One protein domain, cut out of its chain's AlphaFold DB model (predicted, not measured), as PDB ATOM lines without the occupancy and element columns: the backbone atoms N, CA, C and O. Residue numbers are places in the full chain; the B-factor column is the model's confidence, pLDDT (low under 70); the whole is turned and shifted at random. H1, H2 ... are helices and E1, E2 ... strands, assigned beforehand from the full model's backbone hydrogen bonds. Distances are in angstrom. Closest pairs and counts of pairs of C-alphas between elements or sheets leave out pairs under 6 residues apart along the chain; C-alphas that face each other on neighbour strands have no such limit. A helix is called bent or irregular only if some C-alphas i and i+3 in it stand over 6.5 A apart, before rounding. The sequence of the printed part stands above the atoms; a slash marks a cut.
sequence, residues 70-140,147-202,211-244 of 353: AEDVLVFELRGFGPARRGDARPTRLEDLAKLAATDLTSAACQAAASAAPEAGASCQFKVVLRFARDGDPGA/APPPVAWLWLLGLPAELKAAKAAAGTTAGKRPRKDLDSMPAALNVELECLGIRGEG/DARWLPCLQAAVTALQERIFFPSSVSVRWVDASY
ATOM      1  N   ALA A  70       2.584  35.941 -41.604       88.44
ATOM      2  CA  ALA A  70       3.243  35.122 -42.598       88.44
ATOM      3  C   ALA A  70       4.562  34.623 -42.024       88.44
ATOM      4  O   ALA A  70       5.293  35.364 -41.360       88.44
ATOM      5  N   GLU A  71       4.854  33.355 -42.273       91.06
ATOM      6  CA  GLU A  71       6.119  32.748 -41.909       91.06
ATOM      7  C   GLU A  71       6.738  32.093 -43.139       91.06
ATOM      8  O   GLU A  71       6.093  31.339 -43.863       91.06
ATOM      9  N   ASP A  72       8.018  32.362 -43.367       93.12
ATOM     10  CA  ASP A  72       8.779  31.629 -44.363       93.12
ATOM     11  C   ASP A  72       9.136  30.245 -43.826       93.12
ATOM     12  O   ASP A  72       9.758  30.118 -42.769       93.12
ATOM     13  N   VAL A  73       8.762  29.212 -44.579       94.25
ATOM     14  CA  VAL A  73       8.942  27.811 -44.190       94.25
ATOM     15  C   VAL A  73       9.769  27.081 -45.237       94.25
ATOM     16  O   VAL A  73       9.551  27.238 -46.443       94.25
ATOM     17  N   LEU A  74      10.690  26.237 -44.772       95.50
ATOM     18  CA  LEU A  74      11.381  25.275 -45.619       95.50
ATOM     19  C   LEU A  74      10.560  23.992 -45.669       95.50
ATOM     20  O   LEU A  74      10.228  23.411 -44.636       95.50
ATOM     21  N   VAL A  75      10.227  23.548 -46.875       95.44
ATOM     22  CA  VAL A  75       9.485  22.309 -47.099       95.44
ATOM     23  C   VAL A  75      10.359  21.339 -47.868       95.44
ATOM     24  O   VAL A  75      10.731  21.606 -49.011       95.44
ATOM     25  N   PHE A  76      10.633  20.196 -47.248       96.81
ATOM     26  CA  PHE A  76      11.271  19.060 -47.891       96.81
ATOM     27  C   PHE A  76      10.190  18.139 -48.446       96.81
ATOM     28  O   PHE A  76       9.369  17.617 -47.693       96.81
ATOM     29  N   GLU A  77      10.171  17.955 -49.759       96.12
ATOM     30  CA  GLU A  77       9.346  16.954 -50.427       96.12
ATOM     31  C   GLU A  77      10.154  15.665 -50.567       96.12
ATOM     32  O   GLU A  77      11.266  15.678 -51.089       96.12
ATOM     33  N   LEU A  78       9.592  14.573 -50.060       97.06
ATOM     34  CA  LEU A  78      10.262  13.300 -49.837       97.06
ATOM     35  C   LEU A  78       9.523  12.209 -50.612       97.06
ATOM     36  O   LEU A  78       8.313  12.017 -50.432       97.06
ATOM     37  N   ARG A  79      10.249  11.496 -51.472       96.56
ATOM     38  CA  ARG A  79       9.721  10.472 -52.380       96.56
ATOM     39  C   ARG A  79      10.580   9.215 -52.342       96.56
ATOM     40  O   ARG A  79      11.734   9.227 -51.912       96.56
ATOM     41  N   GLY A  80       9.994   8.114 -52.814       94.50
ATOM     42  CA  GLY A  80      10.701   6.847 -52.997       94.50
ATOM     43  C   GLY A  80      11.298   6.306 -51.699       94.50
ATOM     44  O   GLY A  80      12.485   5.996 -51.651       94.50
ATOM     45  N   PHE A  81      10.488   6.250 -50.641       94.69
ATOM     46  CA  PHE A  81      10.896   5.765 -49.323       94.69
ATOM     47  C   PHE A  81      11.387   4.319 -49.373       94.69
ATOM     48  O   PHE A  81      10.685   3.429 -49.869       94.69
ATOM     49  N   GLY A  82      12.568   4.092 -48.804       89.50
ATOM     50  CA  GLY A  82      13.093   2.762 -48.538       89.50
ATOM     51  C   GLY A  82      12.290   2.002 -47.471       89.50
ATOM     52  O   GLY A  82      11.235   2.452 -47.020       89.50
ATOM     53  N   PRO A  83      12.765   0.822 -47.055       86.38
ATOM     54  CA  PRO A  83      12.151   0.054 -45.976       86.38
ATOM     55  C   PRO A  83      12.237   0.775 -44.624       86.38
ATOM     56  O   PRO A  83      13.237   1.424 -44.316       86.38
ATOM     57  N   ALA A  84      11.214   0.615 -43.781       78.12
ATOM     58  CA  ALA A  84      11.127   1.314 -42.494       78.12
ATOM     59  C   ALA A  84      12.210   0.898 -41.479       78.12
ATOM     60  O   ALA A  84      12.501   1.629 -40.532       78.12
ATOM     61  N   ARG A  85      12.800  -0.290 -41.654       79.44
ATOM     62  CA  ARG A  85      13.908  -0.801 -40.842       79.44
ATOM     63  C   ARG A  85      15.025  -1.280 -41.752       79.44
ATOM     64  O   ARG A  85      14.771  -1.924 -42.768       79.44
ATOM     65  N   ARG A  86      16.270  -1.007 -41.364       78.50
ATOM     66  CA  ARG A  86      17.446  -1.503 -42.085       78.50
ATOM     67  C   ARG A  86      17.396  -3.037 -42.125       78.50
ATOM     68  O   ARG A  86      17.359  -3.668 -41.075       78.50
ATOM     69  N   GLY A  87      17.363  -3.609 -43.329       81.62
ATOM     70  CA  GLY A  87      17.240  -5.056 -43.550       81.62
ATOM     71  C   GLY A  87      15.810  -5.573 -43.751       81.62
ATOM     72  O   GLY A  87      15.647  -6.745 -44.070       81.62
ATOM     73  N   ASP A  88      14.784  -4.729 -43.611       86.00
ATOM     74  CA  ASP A  88      13.433  -5.076 -44.058       86.00
ATOM     75  C   ASP A  88      13.366  -4.974 -45.592       86.00
ATOM     76  O   ASP A  88      13.949  -4.071 -46.184       86.00
ATOM     77  N   ALA A  89      12.686  -5.909 -46.250       87.94
ATOM     78  CA  ALA A  89      12.460  -5.873 -47.696       87.94
ATOM     79  C   ALA A  89      11.140  -5.172 -48.054       87.94
ATOM     80  O   ALA A  89      10.858  -4.915 -49.228       87.94
ATOM     81  N   ARG A  90      10.291  -4.893 -47.059       90.50
ATOM     82  CA  ARG A  90       8.962  -4.336 -47.285       90.50
ATOM     83  C   ARG A  90       9.042  -2.835 -47.601       90.50
ATOM     84  O   ARG A  90       9.641  -2.083 -46.831       90.50
ATOM     85  N   PRO A  91       8.377  -2.364 -48.673       89.44
ATOM     86  CA  PRO A  91       8.289  -0.940 -48.961       89.44
ATOM     87  C   PRO A  91       7.496  -0.213 -47.871       89.44
ATOM     88  O   PRO A  91       6.510  -0.745 -47.342       89.44
ATOM     89  N   THR A  92       7.906   1.021 -47.583       93.44
ATOM     90  CA  THR A  92       7.185   1.915 -46.675       93.44
ATOM     91  C   THR A  92       5.746   2.103 -47.135       93.44
ATOM     92  O   THR A  92       5.487   2.415 -48.301       93.44
ATOM     93  N   ARG A  93       4.798   1.916 -46.213       93.25
ATOM     94  CA  ARG A  93       3.378   2.172 -46.466       93.25
ATOM     95  C   ARG A  93       2.935   3.506 -45.875       93.25
ATOM     96  O   ARG A  93       3.625   4.124 -45.065       93.25
ATOM     97  N   LEU A  94       1.735   3.935 -46.262       92.75
ATOM     98  CA  LEU A  94       1.135   5.173 -45.769       92.75
ATOM     99  C   LEU A  94       0.917   5.133 -44.246       92.75
ATOM    100  O   LEU A  94       1.077   6.145 -43.571       92.75
ATOM    101  N   GLU A  95       0.599   3.959 -43.695       94.00
ATOM    102  CA  GLU A  95       0.389   3.776 -42.256       94.00
ATOM    103  C   GLU A  95       1.686   3.942 -41.455       94.00
ATOM    104  O   GLU A  95       1.653   4.374 -40.302       94.00
ATOM    105  N   ASP A  96       2.832   3.619 -42.059       94.19
ATOM    106  CA  ASP A  96       4.138   3.803 -41.431       94.19
ATOM    107  C   ASP A  96       4.454   5.305 -41.325       94.19
ATOM    108  O   ASP A  96       4.854   5.782 -40.261       94.19
ATOM    109  N   LEU A  97       4.172   6.077 -42.384       94.88
ATOM    110  CA  LEU A  97       4.286   7.541 -42.368       94.88
ATOM    111  C   LEU A  97       3.286   8.197 -41.410       94.88
ATOM    112  O   LEU A  97       3.633   9.176 -40.754       94.88
ATOM    113  N   ALA A  98       2.080   7.642 -41.269       93.50
ATOM    114  CA  ALA A  98       1.096   8.112 -40.296       93.50
ATOM    115  C   ALA A  98       1.593   7.980 -38.855       93.50
ATOM    116  O   ALA A  98       1.458   8.914 -38.065       93.50
ATOM    117  N   LYS A  99       2.218   6.844 -38.522       94.06
ATOM    118  CA  LYS A  99       2.848   6.645 -37.210       94.06
ATOM    119  C   LYS A  99       3.994   7.621 -36.994       94.06
ATOM    120  O   LYS A  99       4.078   8.210 -35.923       94.06
ATOM    121  N   LEU A 100       4.841   7.821 -38.006       93.81
ATOM    122  CA  LEU A 100       5.946   8.774 -37.930       93.81
ATOM    123  C   LEU A 100       5.444  10.210 -37.724       93.81
ATOM    124  O   LEU A 100       5.955  10.917 -36.862       93.81
ATOM    125  N   ALA A 101       4.403  10.627 -38.446       92.94
ATOM    126  CA  ALA A 101       3.806  11.955 -38.309       92.94
ATOM    127  C   ALA A 101       3.150  12.193 -36.938       92.94
ATOM    128  O   ALA A 101       2.971  13.342 -36.544       92.94
ATOM    129  N   ALA A 102       2.798  11.125 -36.217       92.75
ATOM    130  CA  ALA A 102       2.305  11.195 -34.844       92.75
ATOM    131  C   ALA A 102       3.431  11.275 -33.793       92.75
ATOM    132  O   ALA A 102       3.143  11.485 -32.616       92.75
ATOM    133  N   THR A 103       4.699  11.100 -34.185       95.38
ATOM    134  CA  THR A 103       5.845  11.271 -33.277       95.38
ATOM    135  C   THR A 103       6.229  12.739 -33.124       95.38
ATOM    136  O   THR A 103       6.011  13.556 -34.020       95.38
ATOM    137  N   ASP A 104       6.845  13.078 -31.993       94.88
ATOM    138  CA  ASP A 104       7.348  14.426 -31.740       94.88
ATOM    139  C   ASP A 104       8.689  14.675 -32.451       94.88
ATOM    140  O   ASP A 104       9.775  14.615 -31.867       94.88
ATOM    141  N   LEU A 105       8.601  14.957 -33.752       95.56
ATOM    142  CA  LEU A 105       9.745  15.350 -34.579       95.56
ATOM    143  C   LEU A 105      10.309  16.724 -34.188       95.56
ATOM    144  O   LEU A 105      11.473  17.010 -34.466       95.56
ATOM    145  N   THR A 106       9.503  17.570 -33.537       95.56
ATOM    146  CA  THR A 106       9.926  18.910 -33.117       95.56
ATOM    147  C   THR A 106      10.959  18.812 -32.002       95.56
ATOM    148  O   THR A 106      12.046  19.374 -32.130       95.56
ATOM    149  N   SER A 107      10.677  18.029 -30.958       94.81
ATOM    150  CA  SER A 107      11.638  17.809 -29.872       94.81
ATOM    151  C   SER A 107      12.947  17.202 -30.370       94.81
ATOM    152  O   SER A 107      14.013  17.639 -29.945       94.81
ATOM    153  N   ALA A 108      12.892  16.251 -31.309       95.62
ATOM    154  CA  ALA A 108      14.093  15.651 -31.893       95.62
ATOM    155  C   ALA A 108      14.965  16.689 -32.625       95.62
ATOM    156  O   ALA A 108      16.173  16.749 -32.395       95.62
ATOM    157  N   ALA A 109      14.353  17.536 -33.460       95.88
ATOM    158  CA  ALA A 109      15.056  18.602 -34.170       95.88
ATOM    159  C   ALA A 109      15.683  19.622 -33.204       95.88
ATOM    160  O   ALA A 109      16.857  19.963 -33.344       95.88
ATOM    161  N   CYS A 110      14.930  20.072 -32.196       94.88
ATOM    162  CA  CYS A 110      15.409  21.044 -31.212       94.88
ATOM    163  C   CYS A 110      16.537  20.488 -30.327       94.88
ATOM    164  O   CYS A 110      17.497  21.202 -30.045       94.88
ATOM    165  N   GLN A 111      16.468  19.218 -29.915       94.38
ATOM    166  CA  GLN A 111      17.535  18.573 -29.134       94.38
ATOM    167  C   GLN A 111      18.840  18.461 -29.931       94.38
ATOM    168  O   GLN A 111      19.916  18.758 -29.403       94.38
ATOM    169  N   ALA A 112      18.751  18.074 -31.207       95.25
ATOM    170  CA  ALA A 112      19.911  18.008 -32.090       95.25
ATOM    171  C   ALA A 112      20.521  19.400 -32.319       95.25
ATOM    172  O   ALA A 112      21.733  19.570 -32.205       95.25
ATOM    173  N   ALA A 113      19.674  20.404 -32.554       94.38
ATOM    174  CA  ALA A 113      20.093  21.793 -32.704       94.38
ATOM    175  C   ALA A 113      20.828  22.321 -31.461       94.38
ATOM    176  O   ALA A 113      21.909  22.896 -31.588       94.38
ATOM    177  N   ALA A 114      20.274  22.084 -30.268       92.44
ATOM    178  CA  ALA A 114      20.871  22.508 -29.001       92.44
ATOM    179  C   ALA A 114      22.224  21.828 -28.731       92.44
ATOM    180  O   ALA A 114      23.134  22.450 -28.189       92.44
ATOM    181  N   SER A 115      22.372  20.565 -29.140       93.69
ATOM    182  CA  SER A 115      23.621  19.811 -28.971       93.69
ATOM    183  C   SER A 115      24.738  20.298 -29.899       93.69
ATOM    184  O   SER A 115      25.910  20.196 -29.550       93.69
ATOM    185  N   ALA A 116      24.388  20.825 -31.076       93.38
ATOM    186  CA  ALA A 116      25.354  21.265 -32.080       93.38
ATOM    187  C   ALA A 116      26.008  22.620 -31.766       93.38
ATOM    188  O   ALA A 116      27.129  22.862 -32.205       93.38
ATOM    189  N   ALA A 117      25.336  23.496 -31.015       88.88
ATOM    190  CA  ALA A 117      25.894  24.782 -30.597       88.88
ATOM    191  C   ALA A 117      25.411  25.161 -29.182       88.88
ATOM    192  O   ALA A 117      24.527  26.008 -29.031       88.88
ATOM    193  N   PRO A 118      25.990  24.562 -28.125       82.62
ATOM    194  CA  PRO A 118      25.553  24.792 -26.745       82.62
ATOM    195  C   PRO A 118      25.709  26.255 -26.296       82.62
ATOM    196  O   PRO A 118      24.964  26.721 -25.438       82.62
ATOM    197  N   GLU A 119      26.640  27.001 -26.899       82.62
ATOM    198  CA  GLU A 119      26.894  28.412 -26.584       82.62
ATOM    199  C   GLU A 119      25.998  29.395 -27.353       82.62
ATOM    200  O   GLU A 119      25.925  30.569 -26.994       82.62
ATOM    201  N   ALA A 120      25.277  28.946 -28.387       68.44
ATOM    202  CA  ALA A 120      24.448  29.818 -29.230       68.44
ATOM    203  C   ALA A 120      23.142  30.281 -28.550       68.44
ATOM    204  O   ALA A 120      22.288  30.905 -29.190       68.44
ATOM    205  N   GLY A 121      22.975  29.984 -27.254       60.16
ATOM    206  CA  GLY A 121      21.743  30.219 -26.510       60.16
ATOM    207  C   GLY A 121      20.560  29.451 -27.107       60.16
ATOM    208  O   GLY A 121      20.680  28.733 -28.094       60.16
ATOM    209  N   ALA A 122      19.377  29.600 -26.516       60.19
ATOM    210  CA  ALA A 122      18.140  28.923 -26.927       60.19
ATOM    211  C   ALA A 122      17.565  29.397 -28.292       60.19
ATOM    212  O   ALA A 122      16.350  29.512 -28.446       60.19
ATOM    213  N   SER A 123      18.412  29.736 -29.267       64.88
ATOM    214  CA  SER A 123      18.049  30.546 -30.436       64.88
ATOM    215  C   SER A 123      17.233  29.809 -31.502       64.88
ATOM    216  O   SER A 123      16.491  30.451 -32.242       64.88
ATOM    217  N   CYS A 124      17.297  28.477 -31.569       76.31
ATOM    218  CA  CYS A 124      16.579  27.705 -32.586       76.31
ATOM    219  C   CYS A 124      15.297  27.072 -32.023       76.31
ATOM    220  O   CYS A 124      15.319  25.978 -31.461       76.31
ATOM    221  N   GLN A 125      14.165  27.757 -32.199       89.56
ATOM    222  CA  GLN A 125      12.832  27.258 -31.836       89.56
ATOM    223  C   GLN A 125      12.129  26.672 -33.059       89.56
ATOM    224  O   GLN A 125      11.163  27.234 -33.577       89.56
ATOM    225  N   PHE A 126      12.639  25.543 -33.546       93.62
ATOM    226  CA  PHE A 126      12.028  24.886 -34.689       93.62
ATOM    227  C   PHE A 126      10.646  24.338 -34.338       93.62
ATOM    228  O   PHE A 126      10.384  23.904 -33.217       93.62
ATOM    229  N   LYS A 127       9.775  24.295 -35.341       94.31
ATOM    230  CA  LYS A 127       8.563  23.477 -35.316       94.31
ATOM    231  C   LYS A 127       8.545  22.620 -36.567       94.31
ATOM    232  O   LYS A 127       8.784  23.116 -37.665       94.31
ATOM    233  N   VAL A 128       8.260  21.336 -36.392       94.38
ATOM    234  CA  VAL A 128       8.303  20.349 -37.471       94.38
ATOM    235  C   VAL A 128       6.921  19.749 -37.674       94.38
ATOM    236  O   VAL A 128       6.290  19.289 -36.723       94.38
ATOM    237  N   VAL A 129       6.453  19.734 -38.922       93.81
ATOM    238  CA  VAL A 129       5.201  19.068 -39.303       93.81
ATOM    239  C   VAL A 129       5.456  18.124 -40.467       93.81
ATOM    240  O   VAL A 129       5.948  18.543 -41.511       93.81
ATOM    241  N   LEU A 130       5.066  16.859 -40.311       94.19
ATOM    242  CA  LEU A 130       5.101  15.869 -41.383       94.19
ATOM    243  C   LEU A 130       3.692  15.647 -41.941       94.19
ATOM    244  O   LEU A 130       2.759  15.308 -41.211       94.19
ATOM    245  N   ARG A 131       3.536  15.829 -43.251       92.62
ATOM    246  CA  ARG A 131       2.322  15.486 -44.008       92.62
ATOM    247  C   ARG A 131       2.657  14.427 -45.041       92.62
ATOM    248  O   ARG A 131       3.787  14.370 -45.505       92.62
ATOM    249  N   PHE A 132       1.688  13.601 -45.404       93.94
ATOM    250  CA  PHE A 132       1.894  12.517 -46.356       93.94
ATOM    251  C   PHE A 132       0.624  12.249 -47.158       93.94
ATOM    252  O   PHE A 132      -0.487  12.498 -46.689       93.94
ATOM    253  N   ALA A 133       0.807  11.747 -48.372       92.50
ATOM    254  CA  ALA A 133      -0.254  11.336 -49.277       92.50
ATOM    255  C   ALA A 133       0.254  10.199 -50.173       92.50
ATOM    256  O   ALA A 133       1.403   9.763 -50.065       92.50
ATOM    257  N   ARG A 134      -0.606   9.707 -51.064       92.25
ATOM    258  CA  ARG A 134      -0.149   8.890 -52.188       92.25
ATOM    259  C   ARG A 134       0.273   9.804 -53.333       92.25
ATOM    260  O   ARG A 134      -0.332  10.850 -53.547       92.25
ATOM    261  N   ASP A 135       1.322   9.404 -54.025       88.81
ATOM    262  CA  ASP A 135       1.903  10.134 -55.137       88.81
ATOM    263  C   ASP A 135       1.087   9.911 -56.412       88.81
ATOM    264  O   ASP A 135       1.238   8.899 -57.094       88.81
ATOM    265  N   GLY A 136       0.173  10.832 -56.699       79.31
ATOM    266  CA  GLY A 136      -0.642  10.804 -57.907       79.31
ATOM    267  C   GLY A 136      -2.109  11.094 -57.636       79.31
ATOM    268  O   GLY A 136      -2.649  10.788 -56.571       79.31
ATOM    269  N   ASP A 137      -2.747  11.686 -58.637       58.75
ATOM    270  CA  ASP A 137      -4.184  11.901 -58.659       58.75
ATOM    271  C   ASP A 137      -4.879  10.551 -58.920       58.75
ATOM    272  O   ASP A 137      -4.590   9.914 -59.942       58.75
ATOM    273  N   PRO A 138      -5.774  10.063 -58.040       55.09
ATOM    274  CA  PRO A 138      -6.545   8.848 -58.300       55.09
ATOM    275  C   PRO A 138      -7.353   8.902 -59.613       55.09
ATOM    276  O   PRO A 138      -7.770   7.848 -60.091       55.09
ATOM    277  N   GLY A 139      -7.542  10.088 -60.214       54.72
ATOM    278  CA  GLY A 139      -8.197  10.271 -61.514       54.72
ATOM    279  C   GLY A 139      -7.311  10.062 -62.752       54.72
ATOM    280  O   GLY A 139      -7.833   9.876 -63.851       54.72
ATOM    281  N   ALA A 140      -5.982  10.043 -62.616       53.84
ATOM    282  CA  ALA A 140      -5.066  10.016 -63.759       53.84
ATOM    283  C   ALA A 140      -4.767   8.588 -64.253       53.84
ATOM    284  O   ALA A 140      -3.625   8.152 -64.200       53.84
ATOM    285  N   ALA A 147      -0.891   0.415 -56.200       83.50
ATOM    286  CA  ALA A 147      -1.156   1.645 -55.471       83.50
ATOM    287  C   ALA A 147       0.023   2.617 -55.679       83.50
ATOM    288  O   ALA A 147       1.172   2.167 -55.631       83.50
ATOM    289  N   PRO A 148      -0.245   3.915 -55.898       88.44
ATOM    290  CA  PRO A 148       0.814   4.900 -56.048       88.44
ATOM    291  C   PRO A 148       1.723   4.921 -54.810       88.44
ATOM    292  O   PRO A 148       1.224   4.728 -53.689       88.44
ATOM    293  N   PRO A 149       3.044   5.124 -54.988       91.88
ATOM    294  CA  PRO A 149       3.977   5.166 -53.871       91.88
ATOM    295  C   PRO A 149       3.631   6.330 -52.932       91.88
ATOM    296  O   PRO A 149       2.987   7.291 -53.347       91.88
ATOM    297  N   PRO A 150       4.007   6.271 -51.648       94.69
ATOM    298  CA  PRO A 150       3.777   7.395 -50.758       94.69
ATOM    299  C   PRO A 150       4.713   8.571 -51.075       94.69
ATOM    300  O   PRO A 150       5.875   8.381 -51.440       94.69
ATOM    301  N   VAL A 151       4.208   9.782 -50.854       95.25
ATOM    302  CA  VAL A 151       4.957  11.047 -50.841       95.25
ATOM    303  C   VAL A 151       4.759  11.710 -49.480       95.25
ATOM    304  O   VAL A 151       3.675  11.617 -48.896       95.25
ATOM    305  N   ALA A 152       5.791  12.370 -48.957       95.62
ATOM    306  CA  ALA A 152       5.674  13.177 -47.748       95.62
ATOM    307  C   ALA A 152       6.245  14.582 -47.932       95.62
ATOM    308  O   ALA A 152       7.130  14.814 -48.748       95.62
ATOM    309  N   TRP A 153       5.742  15.513 -47.128       95.69
ATOM    310  CA  TRP A 153       6.242  16.873 -47.015       95.69
ATOM    311  C   TRP A 153       6.581  17.143 -45.558       95.69
ATOM    312  O   TRP A 153       5.693  17.116 -44.700       95.69
ATOM    313  N   LEU A 154       7.856  17.406 -45.285       96.50
ATOM    314  CA  LEU A 154       8.323  17.860 -43.985       96.50
ATOM    315  C   LEU A 154       8.459  19.377 -44.009       96.50
ATOM    316  O   LEU A 154       9.236  19.927 -44.782       96.50
ATOM    317  N   TRP A 155       7.695  20.039 -43.152       95.81
ATOM    318  CA  TRP A 155       7.669  21.485 -42.996       95.81
ATOM    319  C   TRP A 155       8.522  21.852 -41.789       95.81
ATOM    320  O   TRP A 155       8.248  21.373 -40.687       95.81
ATOM    321  N   LEU A 156       9.532  22.690 -42.004       96.12
ATOM    322  CA  LEU A 156      10.432  23.201 -40.978       96.12
ATOM    323  C   LEU A 156      10.205  24.703 -40.790       96.12
ATOM    324  O   LEU A 156      10.569  25.515 -41.645       96.12
ATOM    325  N   LEU A 157       9.575  25.038 -39.670       94.56
ATOM    326  CA  LEU A 157       9.221  26.392 -39.253       94.56
ATOM    327  C   LEU A 157      10.159  26.874 -38.142       94.56
ATOM    328  O   LEU A 157      10.938  26.084 -37.606       94.56
ATOM    329  N   GLY A 158      10.051  28.146 -37.760       93.12
ATOM    330  CA  GLY A 158      10.915  28.772 -36.761       93.12
ATOM    331  C   GLY A 158      12.312  29.050 -37.305       93.12
ATOM    332  O   GLY A 158      13.299  28.911 -36.587       93.12
ATOM    333  N   LEU A 159      12.411  29.376 -38.599       94.88
ATOM    334  CA  LEU A 159      13.697  29.561 -39.267       94.88
ATOM    335  C   LEU A 159      14.424  30.828 -38.774       94.88
ATOM    336  O   LEU A 159      13.760  31.851 -38.542       94.88
ATOM    337  N   PRO A 160      15.772  30.794 -38.681       93.38
ATOM    338  CA  PRO A 160      16.581  31.942 -38.269       93.38
ATOM    339  C   PRO A 160      16.294  33.195 -39.101       93.38
ATOM    340  O   PRO A 160      16.021  33.118 -40.305       93.38
ATOM    341  N   ALA A 161      16.344  34.367 -38.463       92.25
ATOM    342  CA  ALA A 161      16.054  35.641 -39.121       92.25
ATOM    343  C   ALA A 161      17.049  35.933 -40.252       92.25
ATOM    344  O   ALA A 161      16.661  36.428 -41.307       92.25
ATOM    345  N   GLU A 162      18.303  35.548 -40.059       92.75
ATOM    346  CA  GLU A 162      19.414  35.686 -40.992       92.75
ATOM    347  C   GLU A 162      19.185  34.851 -42.255       92.75
ATOM    348  O   GLU A 162      19.398  35.334 -43.366       92.75
ATOM    349  N   LEU A 163      18.682  33.620 -42.105       93.44
ATOM    350  CA  LEU A 163      18.339  32.763 -43.240       93.44
ATOM    351  C   LEU A 163      17.186  33.368 -44.058       93.44
ATOM    352  O   LEU A 163      17.235  33.389 -45.290       93.44
ATOM    353  N   LYS A 164      16.166  33.910 -43.381       93.38
ATOM    354  CA  LYS A 164      15.052  34.615 -44.039       93.38
ATOM    355  C   LYS A 164      15.522  35.898 -44.732       93.38
ATOM    356  O   LYS A 164      15.102  36.175 -45.853       93.38
ATOM    357  N   ALA A 165      16.431  36.649 -44.113       92.62
ATOM    358  CA  ALA A 165      17.029  37.839 -44.710       92.62
ATOM    359  C   ALA A 165      17.848  37.494 -45.964       92.62
ATOM    360  O   ALA A 165      17.720  38.175 -46.981       92.62
ATOM    361  N   ALA A 166      18.618  36.401 -45.938       92.31
ATOM    362  CA  ALA A 166      19.354  35.914 -47.104       92.31
ATOM    363  C   ALA A 166      18.414  35.504 -48.251       92.31
ATOM    364  O   ALA A 166      18.643  35.878 -49.403       92.31
ATOM    365  N   LYS A 167      17.308  34.811 -47.942       93.50
ATOM    366  CA  LYS A 167      16.241  34.518 -48.914       93.50
ATOM    367  C   LYS A 167      15.671  35.796 -49.532       93.50
ATOM    368  O   LYS A 167      15.551  35.877 -50.752       93.50
ATOM    369  N   ALA A 168      15.338  36.792 -48.712       92.12
ATOM    370  CA  ALA A 168      14.807  38.066 -49.191       92.12
ATOM    371  C   ALA A 168      15.812  38.803 -50.097       92.12
ATOM    372  O   ALA A 168      15.428  39.301 -51.154       92.12
ATOM    373  N   ALA A 169      17.099  38.805 -49.732       91.56
ATOM    374  CA  ALA A 169      18.172  39.417 -50.517       91.56
ATOM    375  C   ALA A 169      18.406  38.716 -51.868       91.56
ATOM    376  O   ALA A 169      18.699  39.380 -52.861       91.56
ATOM    377  N   ALA A 170      18.224  37.393 -51.938       90.31
ATOM    378  CA  ALA A 170      18.296  36.635 -53.190       90.31
ATOM    379  C   ALA A 170      17.120  36.928 -54.154       90.31
ATOM    380  O   ALA A 170      17.185  36.621 -55.351       90.31
ATOM    381  N   GLY A 171      16.043  37.540 -53.650       87.69
ATOM    382  CA  GLY A 171      14.881  37.958 -54.428       87.69
ATOM    383  C   GLY A 171      14.064  36.803 -55.020       87.69
ATOM    384  O   GLY A 171      14.170  35.636 -54.638       87.69
ATOM    385  N   THR A 172      13.226  37.125 -56.009       71.06
ATOM    386  CA  THR A 172      12.283  36.179 -56.641       71.06
ATOM    387  C   THR A 172      12.955  35.063 -57.446       71.06
ATOM    388  O   THR A 172      12.288  34.099 -57.829       71.06
ATOM    389  N   THR A 173      14.273  35.139 -57.668       65.12
ATOM    390  CA  THR A 173      15.035  34.071 -58.331       65.12
ATOM    391  C   THR A 173      14.991  32.757 -57.549       65.12
ATOM    392  O   THR A 173      15.043  31.693 -58.165       65.12
ATOM    393  N   ALA A 174      14.791  32.805 -56.225       61.09
ATOM    394  CA  ALA A 174      14.652  31.617 -55.383       61.09
ATOM    395  C   ALA A 174      13.439  30.739 -55.754       61.09
ATOM    396  O   ALA A 174      13.509  29.518 -55.644       61.09
ATOM    397  N   GLY A 175      12.346  31.329 -56.255       57.56
ATOM    398  CA  GLY A 175      11.112  30.598 -56.577       57.56
ATOM    399  C   GLY A 175      11.117  29.868 -57.925       57.56
ATOM    400  O   GLY A 175      10.303  28.973 -58.135       57.56
ATOM    401  N   LYS A 176      12.023  30.233 -58.843       66.75
ATOM    402  CA  LYS A 176      12.112  29.650 -60.198       66.75
ATOM    403  C   LYS A 176      13.247  28.635 -60.354       66.75
ATOM    404  O   LYS A 176      13.541  28.218 -61.473       66.75
ATOM    405  N   ARG A 177      13.911  28.254 -59.261       76.88
ATOM    406  CA  ARG A 177      15.031  27.310 -59.324       76.88
ATOM    407  C   ARG A 177      14.524  25.937 -59.776       76.88
ATOM    408  O   ARG A 177      13.502  25.477 -59.258       76.88
ATOM    409  N   PRO A 178      15.197  25.281 -60.738       74.75
ATOM    410  CA  PRO A 178      14.835  23.927 -61.127       74.75
ATOM    411  C   PRO A 178      14.904  23.029 -59.892       74.75
ATOM    412  O   PRO A 178      15.907  23.022 -59.176       74.75
ATOM    413  N   ARG A 179      13.821  22.291 -59.626       81.75
ATOM    414  CA  ARG A 179      13.802  21.307 -58.545       81.75
ATOM    415  C   ARG A 179      14.787  20.208 -58.905       81.75
ATOM    416  O   ARG A 179      14.555  19.449 -59.843       81.75
ATOM    417  N   LYS A 180      15.902  20.175 -58.187       89.69
ATOM    418  CA  LYS A 180      16.856  19.082 -58.266       89.69
ATOM    419  C   LYS A 180      16.497  18.081 -57.182       89.69
ATOM    420  O   LYS A 180      16.532  18.417 -56.001       89.69
ATOM    421  N   ASP A 181      16.162  16.877 -57.609       93.56
ATOM    422  CA  ASP A 181      16.006  15.752 -56.703       93.56
ATOM    423  C   ASP A 181      17.392  15.316 -56.220       93.56
ATOM    424  O   ASP A 181      18.326  15.133 -57.007       93.56
ATOM    425  N   LEU A 182      17.524  15.210 -54.905       96.25
ATOM    426  CA  LEU A 182      18.742  14.838 -54.198       96.25
ATOM    427  C   LEU A 182      18.477  13.593 -53.351       96.25
ATOM    428  O   LEU A 182      17.336  13.187 -53.152       96.25
ATOM    429  N   ASP A 183      19.537  12.973 -52.856       95.38
ATOM    430  CA  ASP A 183      19.473  11.704 -52.127       95.38
ATOM    431  C   ASP A 183      19.154  11.861 -50.630       95.38
ATOM    432  O   ASP A 183      18.886  10.876 -49.944       95.38
ATOM    433  N   SER A 184      19.204  13.085 -50.096       96.38
ATOM    434  CA  SER A 184      19.067  13.330 -48.661       96.38
ATOM    435  C   SER A 184      18.635  14.763 -48.333       96.38
ATOM    436  O   SER A 184      18.901  15.710 -49.080       96.38
ATOM    437  N   MET A 185      17.985  14.943 -47.177       97.31
ATOM    438  CA  MET A 185      17.608  16.274 -46.687       97.31
ATOM    439  C   MET A 185      18.813  17.185 -46.400       97.31
ATOM    440  O   MET A 185      18.740  18.352 -46.788       97.31
ATOM    441  N   PRO A 186      19.929  16.720 -45.793       97.38
ATOM    442  CA  PRO A 186      21.117  17.558 -45.628       97.38
ATOM    443  C   PRO A 186      21.711  18.033 -46.960       97.38
ATOM    444  O   PRO A 186      22.065  19.205 -47.077       97.38
ATOM    445  N   ALA A 187      21.763  17.171 -47.985       96.25
ATOM    446  CA  ALA A 187      22.223  17.577 -49.314       96.25
ATOM    447  C   ALA A 187      21.305  18.648 -49.923       96.25
ATOM    448  O   ALA A 187      21.792  19.655 -50.434       96.25
ATOM    449  N   ALA A 188      19.983  18.472 -49.811       96.50
ATOM    450  CA  ALA A 188      19.012  19.460 -50.275       96.50
ATOM    451  C   ALA A 188      19.130  20.800 -49.543       96.50
ATOM    452  O   ALA A 188      19.131  21.845 -50.192       96.50
ATOM    453  N   LEU A 189      19.300  20.778 -48.220       96.50
ATOM    454  CA  LEU A 189      19.538  21.986 -47.437       96.50
ATOM    455  C   LEU A 189      20.819  22.700 -47.886       96.50
ATOM    456  O   LEU A 189      20.782  23.904 -48.111       96.50
ATOM    457  N   ASN A 190      21.933  21.980 -48.035       94.94
ATOM    458  CA  ASN A 190      23.215  22.582 -48.410       94.94
ATOM    459  C   ASN A 190      23.160  23.236 -49.796       94.94
ATOM    460  O   ASN A 190      23.628  24.360 -49.945       94.94
ATOM    461  N   VAL A 191      22.521  22.589 -50.778       94.25
ATOM    462  CA  VAL A 191      22.303  23.192 -52.104       94.25
ATOM    463  C   VAL A 191      21.498  24.487 -51.990       94.25
ATOM    464  O   VAL A 191      21.833  25.476 -52.641       94.25
ATOM    465  N   GLU A 192      20.456  24.519 -51.156       94.88
ATOM    466  CA  GLU A 192      19.671  25.741 -50.962       94.88
ATOM    467  C   GLU A 192      20.472  26.839 -50.251       94.88
ATOM    468  O   GLU A 192      20.440  27.988 -50.687       94.88
ATOM    469  N   LEU A 193      21.246  26.500 -49.217       94.00
ATOM    470  CA  LEU A 193      22.135  27.440 -48.526       94.00
ATOM    471  C   LEU A 193      23.177  28.043 -49.477       94.00
ATOM    472  O   LEU A 193      23.339  29.263 -49.509       94.00
ATOM    473  N   GLU A 194      23.817  27.220 -50.311       91.81
ATOM    474  CA  GLU A 194      24.753  27.676 -51.344       91.81
ATOM    475  C   GLU A 194      24.082  28.637 -52.327       91.81
ATOM    476  O   GLU A 194      24.643  29.683 -52.662       91.81
ATOM    477  N   CYS A 195      22.857  28.323 -52.756       91.19
ATOM    478  CA  CYS A 195      22.097  29.191 -53.647       91.19
ATOM    479  C   CYS A 195      21.658  30.507 -52.974       91.19
ATOM    480  O   CYS A 195      21.338  31.473 -53.669       91.19
ATOM    481  N   LEU A 196      21.622  30.565 -51.641       92.06
ATOM    482  CA  LEU A 196      21.429  31.793 -50.863       92.06
ATOM    483  C   LEU A 196      22.750  32.526 -50.569       92.06
ATOM    484  O   LEU A 196      22.739  33.559 -49.903       92.06
ATOM    485  N   GLY A 197      23.885  32.015 -51.060       91.25
ATOM    486  CA  GLY A 197      25.211  32.575 -50.797       91.25
ATOM    487  C   GLY A 197      25.731  32.296 -49.384       91.25
ATOM    488  O   GLY A 197      26.727  32.891 -48.978       91.25
ATOM    489  N   ILE A 198      25.084  31.398 -48.640       90.50
ATOM    490  CA  ILE A 198      25.473  31.013 -47.284       90.50
ATOM    491  C   ILE A 198      26.441  29.835 -47.394       90.50
ATOM    492  O   ILE A 198      26.086  28.770 -47.895       90.50
ATOM    493  N   ARG A 199      27.679  30.025 -46.932       83.62
ATOM    494  CA  ARG A 199      28.719  28.986 -46.917       83.62
ATOM    495  C   ARG A 199      29.139  28.687 -45.485       83.62
ATOM    496  O   ARG A 199      29.170  29.588 -44.654       83.62
ATOM    497  N   GLY A 200      29.476  27.427 -45.217       75.88
ATOM    498  CA  GLY A 200      30.067  27.027 -43.942       75.88
ATOM    499  C   GLY A 200      31.463  27.623 -43.746       75.88
ATOM    500  O   GLY A 200      32.180  27.897 -44.720       75.88
ATOM    501  N   GLU A 201      31.847  27.810 -42.482       68.44
ATOM    502  CA  GLU A 201      33.196  28.227 -42.098       68.44
ATOM    503  C   GLU A 201      34.241  27.287 -42.723       68.44
ATOM    504  O   GLU A 201      34.128  26.066 -42.640       68.44
ATOM    505  N   GLY A 202      35.248  27.859 -43.390       67.31
ATOM    506  CA  GLY A 202      36.345  27.102 -44.006       67.31
ATOM    507  C   GLY A 202      36.378  27.092 -45.536       67.31
ATOM    508  O   GLY A 202      37.334  26.573 -46.106       67.31
ATOM    509  N   ASP A 211      27.366  36.117 -39.333       75.38
ATOM    510  CA  ASP A 211      27.516  35.333 -38.102       75.38
ATOM    511  C   ASP A 211      26.566  34.124 -38.165       75.38
ATOM    512  O   ASP A 211      25.369  34.214 -37.889       75.38
ATOM    513  N   ALA A 212      27.082  32.993 -38.648       83.56
ATOM    514  CA  ALA A 212      26.299  31.819 -39.012       83.56
ATOM    515  C   ALA A 212      26.220  30.801 -37.864       83.56
ATOM    516  O   ALA A 212      26.136  29.600 -38.107       83.56
ATOM    517  N   ARG A 213      26.209  31.250 -36.602       87.69
ATOM    518  CA  ARG A 213      26.077  30.360 -35.425       87.69
ATOM    519  C   ARG A 213      24.831  29.474 -35.458       87.69
ATOM    520  O   ARG A 213      24.830  28.396 -34.875       87.69
ATOM    521  N   TRP A 214      23.778  29.903 -36.152       91.12
ATOM    522  CA  TRP A 214      22.554  29.122 -36.352       91.12
ATOM    523  C   TRP A 214      22.719  27.984 -37.373       91.12
ATOM    524  O   TRP A 214      21.909  27.055 -37.392       91.12
ATOM    525  N   LEU A 215      23.734  28.040 -38.242       93.00
ATOM    526  CA  LEU A 215      23.901  27.096 -39.345       93.00
ATOM    527  C   LEU A 215      24.186  25.667 -38.848       93.00
ATOM    528  O   LEU A 215      23.453  24.766 -39.268       93.00
ATOM    529  N   PRO A 216      25.134  25.433 -37.912       93.56
ATOM    530  CA  PRO A 216      25.316  24.112 -37.310       93.56
ATOM    531  C   PRO A 216      24.035  23.575 -36.656       93.56
ATOM    532  O   PRO A 216      23.709  22.400 -36.820       93.56
ATOM    533  N   CYS A 217      23.260  24.432 -35.980       94.50
ATOM    534  CA  CYS A 217      21.981  24.052 -35.377       94.50
ATOM    535  C   CYS A 217      20.962  23.577 -36.421       94.50
ATOM    536  O   CYS A 217      20.318  22.545 -36.228       94.50
ATOM    537  N   LEU A 218      20.821  24.310 -37.530       95.19
ATOM    538  CA  LEU A 218      19.907  23.949 -38.613       95.19
ATOM    539  C   LEU A 218      20.330  22.640 -39.295       95.19
ATOM    540  O   LEU A 218      19.491  21.771 -39.538       95.19
ATOM    541  N   GLN A 219      21.624  22.481 -39.579       96.00
ATOM    542  CA  GLN A 219      22.166  21.264 -40.189       96.00
ATOM    543  C   GLN A 219      21.975  20.044 -39.282       96.00
ATOM    544  O   GLN A 219      21.555  18.984 -39.755       96.00
ATOM    545  N   ALA A 220      22.213  20.194 -37.976       95.94
ATOM    546  CA  ALA A 220      21.985  19.136 -36.999       95.94
ATOM    547  C   ALA A 220      20.500  18.766 -36.889       95.94
ATOM    548  O   ALA A 220      20.163  17.581 -36.914       95.94
ATOM    549  N   ALA A 221      19.602  19.756 -36.851       96.38
ATOM    550  CA  ALA A 221      18.159  19.522 -36.855       96.38
ATOM    551  C   ALA A 221      17.714  18.730 -38.095       96.38
ATOM    552  O   ALA A 221      17.026  17.719 -37.970       96.38
ATOM    553  N   VAL A 222      18.137  19.149 -39.292       97.19
ATOM    554  CA  VAL A 222      17.788  18.469 -40.551       97.19
ATOM    555  C   VAL A 222      18.372  17.057 -40.619       97.19
ATOM    556  O   VAL A 222      17.689  16.139 -41.078       97.19
ATOM    557  N   THR A 223      19.589  16.853 -40.114       96.94
ATOM    558  CA  THR A 223      20.217  15.525 -40.039       96.94
ATOM    559  C   THR A 223      19.440  14.598 -39.104       96.94
ATOM    560  O   THR A 223      19.061  13.500 -39.507       96.94
ATOM    561  N   ALA A 224      19.094  15.062 -37.900       96.44
ATOM    562  CA  ALA A 224      18.303  14.280 -36.951       96.44
ATOM    563  C   ALA A 224      16.906  13.933 -37.492       96.44
ATOM    564  O   ALA A 224      16.380  12.852 -37.225       96.44
ATOM    565  N   LEU A 225      16.297  14.823 -38.281       96.31
ATOM    566  CA  LEU A 225      15.032  14.542 -38.962       96.31
ATOM    567  C   LEU A 225      15.194  13.478 -40.050       96.31
ATOM    568  O   LEU A 225      14.394  12.544 -40.099       96.31
ATOM    569  N   GLN A 226      16.236  13.571 -40.879       95.69
ATOM    570  CA  GLN A 226      16.550  12.566 -41.901       95.69
ATOM    571  C   GLN A 226      16.720  11.168 -41.287       95.69
ATOM    572  O   GLN A 226      16.200  10.201 -41.838       95.69
ATOM    573  N   GLU A 227      17.395  11.052 -40.141       94.50
ATOM    574  CA  GLU A 227      17.602   9.774 -39.438       94.50
ATOM    575  C   GLU A 227      16.301   9.125 -38.939       94.50
ATOM    576  O   GLU A 227      16.246   7.913 -38.723       94.50
ATOM    577  N   ARG A 228      15.240   9.917 -38.750       92.75
ATOM    578  CA  ARG A 228      13.919   9.437 -38.311       92.75
ATOM    579  C   ARG A 228      13.009   9.038 -39.470       92.75
ATOM    580  O   ARG A 228      12.028   8.329 -39.252       92.75
ATOM    581  N   ILE A 229      13.302   9.502 -40.679       88.38
ATOM    582  CA  ILE A 229      12.478   9.299 -41.871       88.38
ATOM    583  C   ILE A 229      12.977   8.062 -42.625       88.38
ATOM    584  O   ILE A 229      14.170   7.790 -42.681       88.38
ATOM    585  N   PHE A 230      12.058   7.299 -43.224       87.44
ATOM    586  CA  PHE A 230      12.334   6.027 -43.906       87.44
ATOM    587  C   PHE A 230      13.110   6.176 -45.233       87.44
ATOM    588  O   PHE A 230      12.575   5.879 -46.299       87.44
ATOM    589  N   PHE A 231      14.359   6.649 -45.177       89.94
ATOM    590  CA  PHE A 231      15.333   6.684 -46.282       89.94
ATOM    591  C   PHE A 231      14.716   7.066 -47.648       89.94
ATOM    592  O   PHE A 231      14.635   6.215 -48.538       89.94
ATOM    593  N   PRO A 232      14.209   8.302 -47.816       94.75
ATOM    594  CA  PRO A 232      13.722   8.772 -49.112       94.75
ATOM    595  C   PRO A 232      14.860   8.740 -50.139       94.75
ATOM    596  O   PRO A 232      15.979   9.131 -49.826       94.75
ATOM    597  N   SER A 233      14.572   8.277 -51.354       94.38
ATOM    598  CA  SER A 233      15.544   8.241 -52.463       94.38
ATOM    599  C   SER A 233      15.514   9.494 -53.336       94.38
ATOM    600  O   SER A 233      16.436   9.717 -54.116       94.38
ATOM    601  N   SER A 234      14.464  10.306 -53.208       96.31
ATOM    602  CA  SER A 234      14.354  11.615 -53.845       96.31
ATOM    603  C   SER A 234      13.868  12.629 -52.813       96.31
ATOM    604  O   SER A 234      12.822  12.457 -52.177       96.31
ATOM    605  N   VAL A 235      14.674  13.667 -52.619       97.50
ATOM    606  CA  VAL A 235      14.431  14.788 -51.721       97.50
ATOM    607  C   VAL A 235      14.608  16.079 -52.501       97.50
ATOM    608  O   VAL A 235      15.665  16.322 -53.079       97.50
ATOM    609  N   SER A 236      13.599  16.939 -52.470       96.25
ATOM    610  CA  SER A 236      13.726  18.323 -52.928       96.25
ATOM    611  C   SER A 236      13.345  19.277 -51.806       96.25
ATOM    612  O   SER A 236      12.547  18.937 -50.931       96.25
ATOM    613  N   VAL A 237      13.921  20.475 -51.812       95.56
ATOM    614  CA  VAL A 237      13.603  21.534 -50.850       95.56
ATOM    615  C   VAL A 237      12.998  22.723 -51.583       95.56
ATOM    616  O   VAL A 237      13.382  23.043 -52.709       95.56
ATOM    617  N   ARG A 238      12.017  23.371 -50.961       94.06
ATOM    618  CA  ARG A 238      11.448  24.626 -51.452       94.06
ATOM    619  C   ARG A 238      11.063  25.541 -50.306       94.06
ATOM    620  O   ARG A 238      10.712  25.083 -49.220       94.06
ATOM    621  N   TRP A 239      11.035  26.831 -50.601       93.44
ATOM    622  CA  TRP A 239      10.418  27.823 -49.739       93.44
ATOM    623  C   TRP A 239       8.913  27.873 -49.970       93.44
ATOM    624  O   TRP A 239       8.450  27.885 -51.112       93.44
ATOM    625  N   VAL A 240       8.156  27.935 -48.882       91.12
ATOM    626  CA  VAL A 240       6.714  28.172 -48.904       91.12
ATOM    627  C   VAL A 240       6.413  29.332 -47.967       91.12
ATOM    628  O   VAL A 240       6.882  29.344 -46.832       91.12
ATOM    629  N   ASP A 241       5.634  30.295 -48.454       90.12
ATOM    630  CA  ASP A 241       5.012  31.298 -47.596       90.12
ATOM    631  C   ASP A 241       3.830  30.652 -46.863       90.12
ATOM    632  O   ASP A 241       2.802  30.309 -47.459       90.12
ATOM    633  N   ALA A 242       4.008  30.445 -45.566       88.81
ATOM    634  CA  ALA A 242       2.958  30.039 -44.660       88.81
ATOM    635  C   ALA A 242       2.227  31.272 -44.129       88.81
ATOM    636  O   ALA A 242       2.396  31.673 -42.977       88.81
ATOM    637  N   SER A 243       1.365  31.838 -44.965       89.00
ATOM    638  CA  SER A 243       0.522  32.963 -44.584       89.00
ATOM    639  C   SER A 243      -0.861  32.539 -44.098       89.00
ATOM    640  O   SER A 243      -1.473  31.594 -44.600       89.00
ATOM    641  N   TYR A 244      -1.368  33.273 -43.111       89.12
ATOM    642  CA  TYR A 244      -2.800  33.373 -42.846       89.12
ATOM    643  C   TYR A 244      -3.424  34.333 -43.860       89.12
ATOM    644  O   TYR A 244      -2.802  35.328 -44.235       89.12
TER     645      TYR A 244
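What this domain is: This is residues 70 to 140, 147 to 202 and 211 to 244 of the 353 residues of the protein "Hypothetical protein" of Alexandrium monilatum (UniProt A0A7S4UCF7). A strongly twisted wall of four strands has five helices over one face and its other face bare, two layers in all; H5 packs between H2 and H4. The printed part has 161 residues, with E1, H1, H2, E2, E3, H3, H4, H5 and E4 in chain order; the sheet runs E2, E3, E1, E4, all antiparallel. The class is mixed, helices and strands; the whole is compact, with a radius of gyration of the C-alphas of 16.0 A, spanning 47 by 35 by 34 A.

Where its parts are: E1, residues 70 to 81, begins at C-alpha 70 (3.243, 35.122, -42.598) and measures 31.1 A. H1 is residues 94 to 101, H2 105 to 116, E2 127 to 134 and E3 150 to 157. H3, residues 161 to 176, is irregular, C-alphas 169 and 172 being 9.1 A apart. H4 is residues 185 to 195 and H5 214 to 228. E4, residues 232 to 244, measures 30.3 A, bends by 56 degrees at residue 235 and ends at C-alpha 244 (-2.800, 33.373, -42.846).

How they stand to each other: Within hydrogen-bond range are N 75 and O 238 of E1 and E4, 2.8 A, N 76 and O 154 of E1 and E3, 2.8 A, and N 129 and O 155 of E2 and E3, 3.0 A. E1, H1, H2 and E2 form a split strand-helix-strand unit, two strands running the same way with E3 between them, its crossover right-handed. H1, H2, H3 and H4 are on the sheet at heights of 8.4, 10.7, 9.9 and 8.5 A. H5, also on it, touches H2 at a steep tilt of 46 degrees, closest C-alphas Ala 113 and Cys 217, 4.0 A, and H4 at a shallow tilt of 30 degrees, closest Pro 186 and Thr 223, 6.0 A. Every O i to N i+4 pair is within range in H1, H2, H4 and H5; in H3, 7 of 12.

The domain as a whole: Residues 141 to 146 and 203 to 210 are not printed; the gaps between C-alphas are 12.4 and 13.4 A. The link E1 to H1 is long. Residues 120 to 123, 137 to 140, 173 to 176 and 201 to 202 have pLDDT under 70.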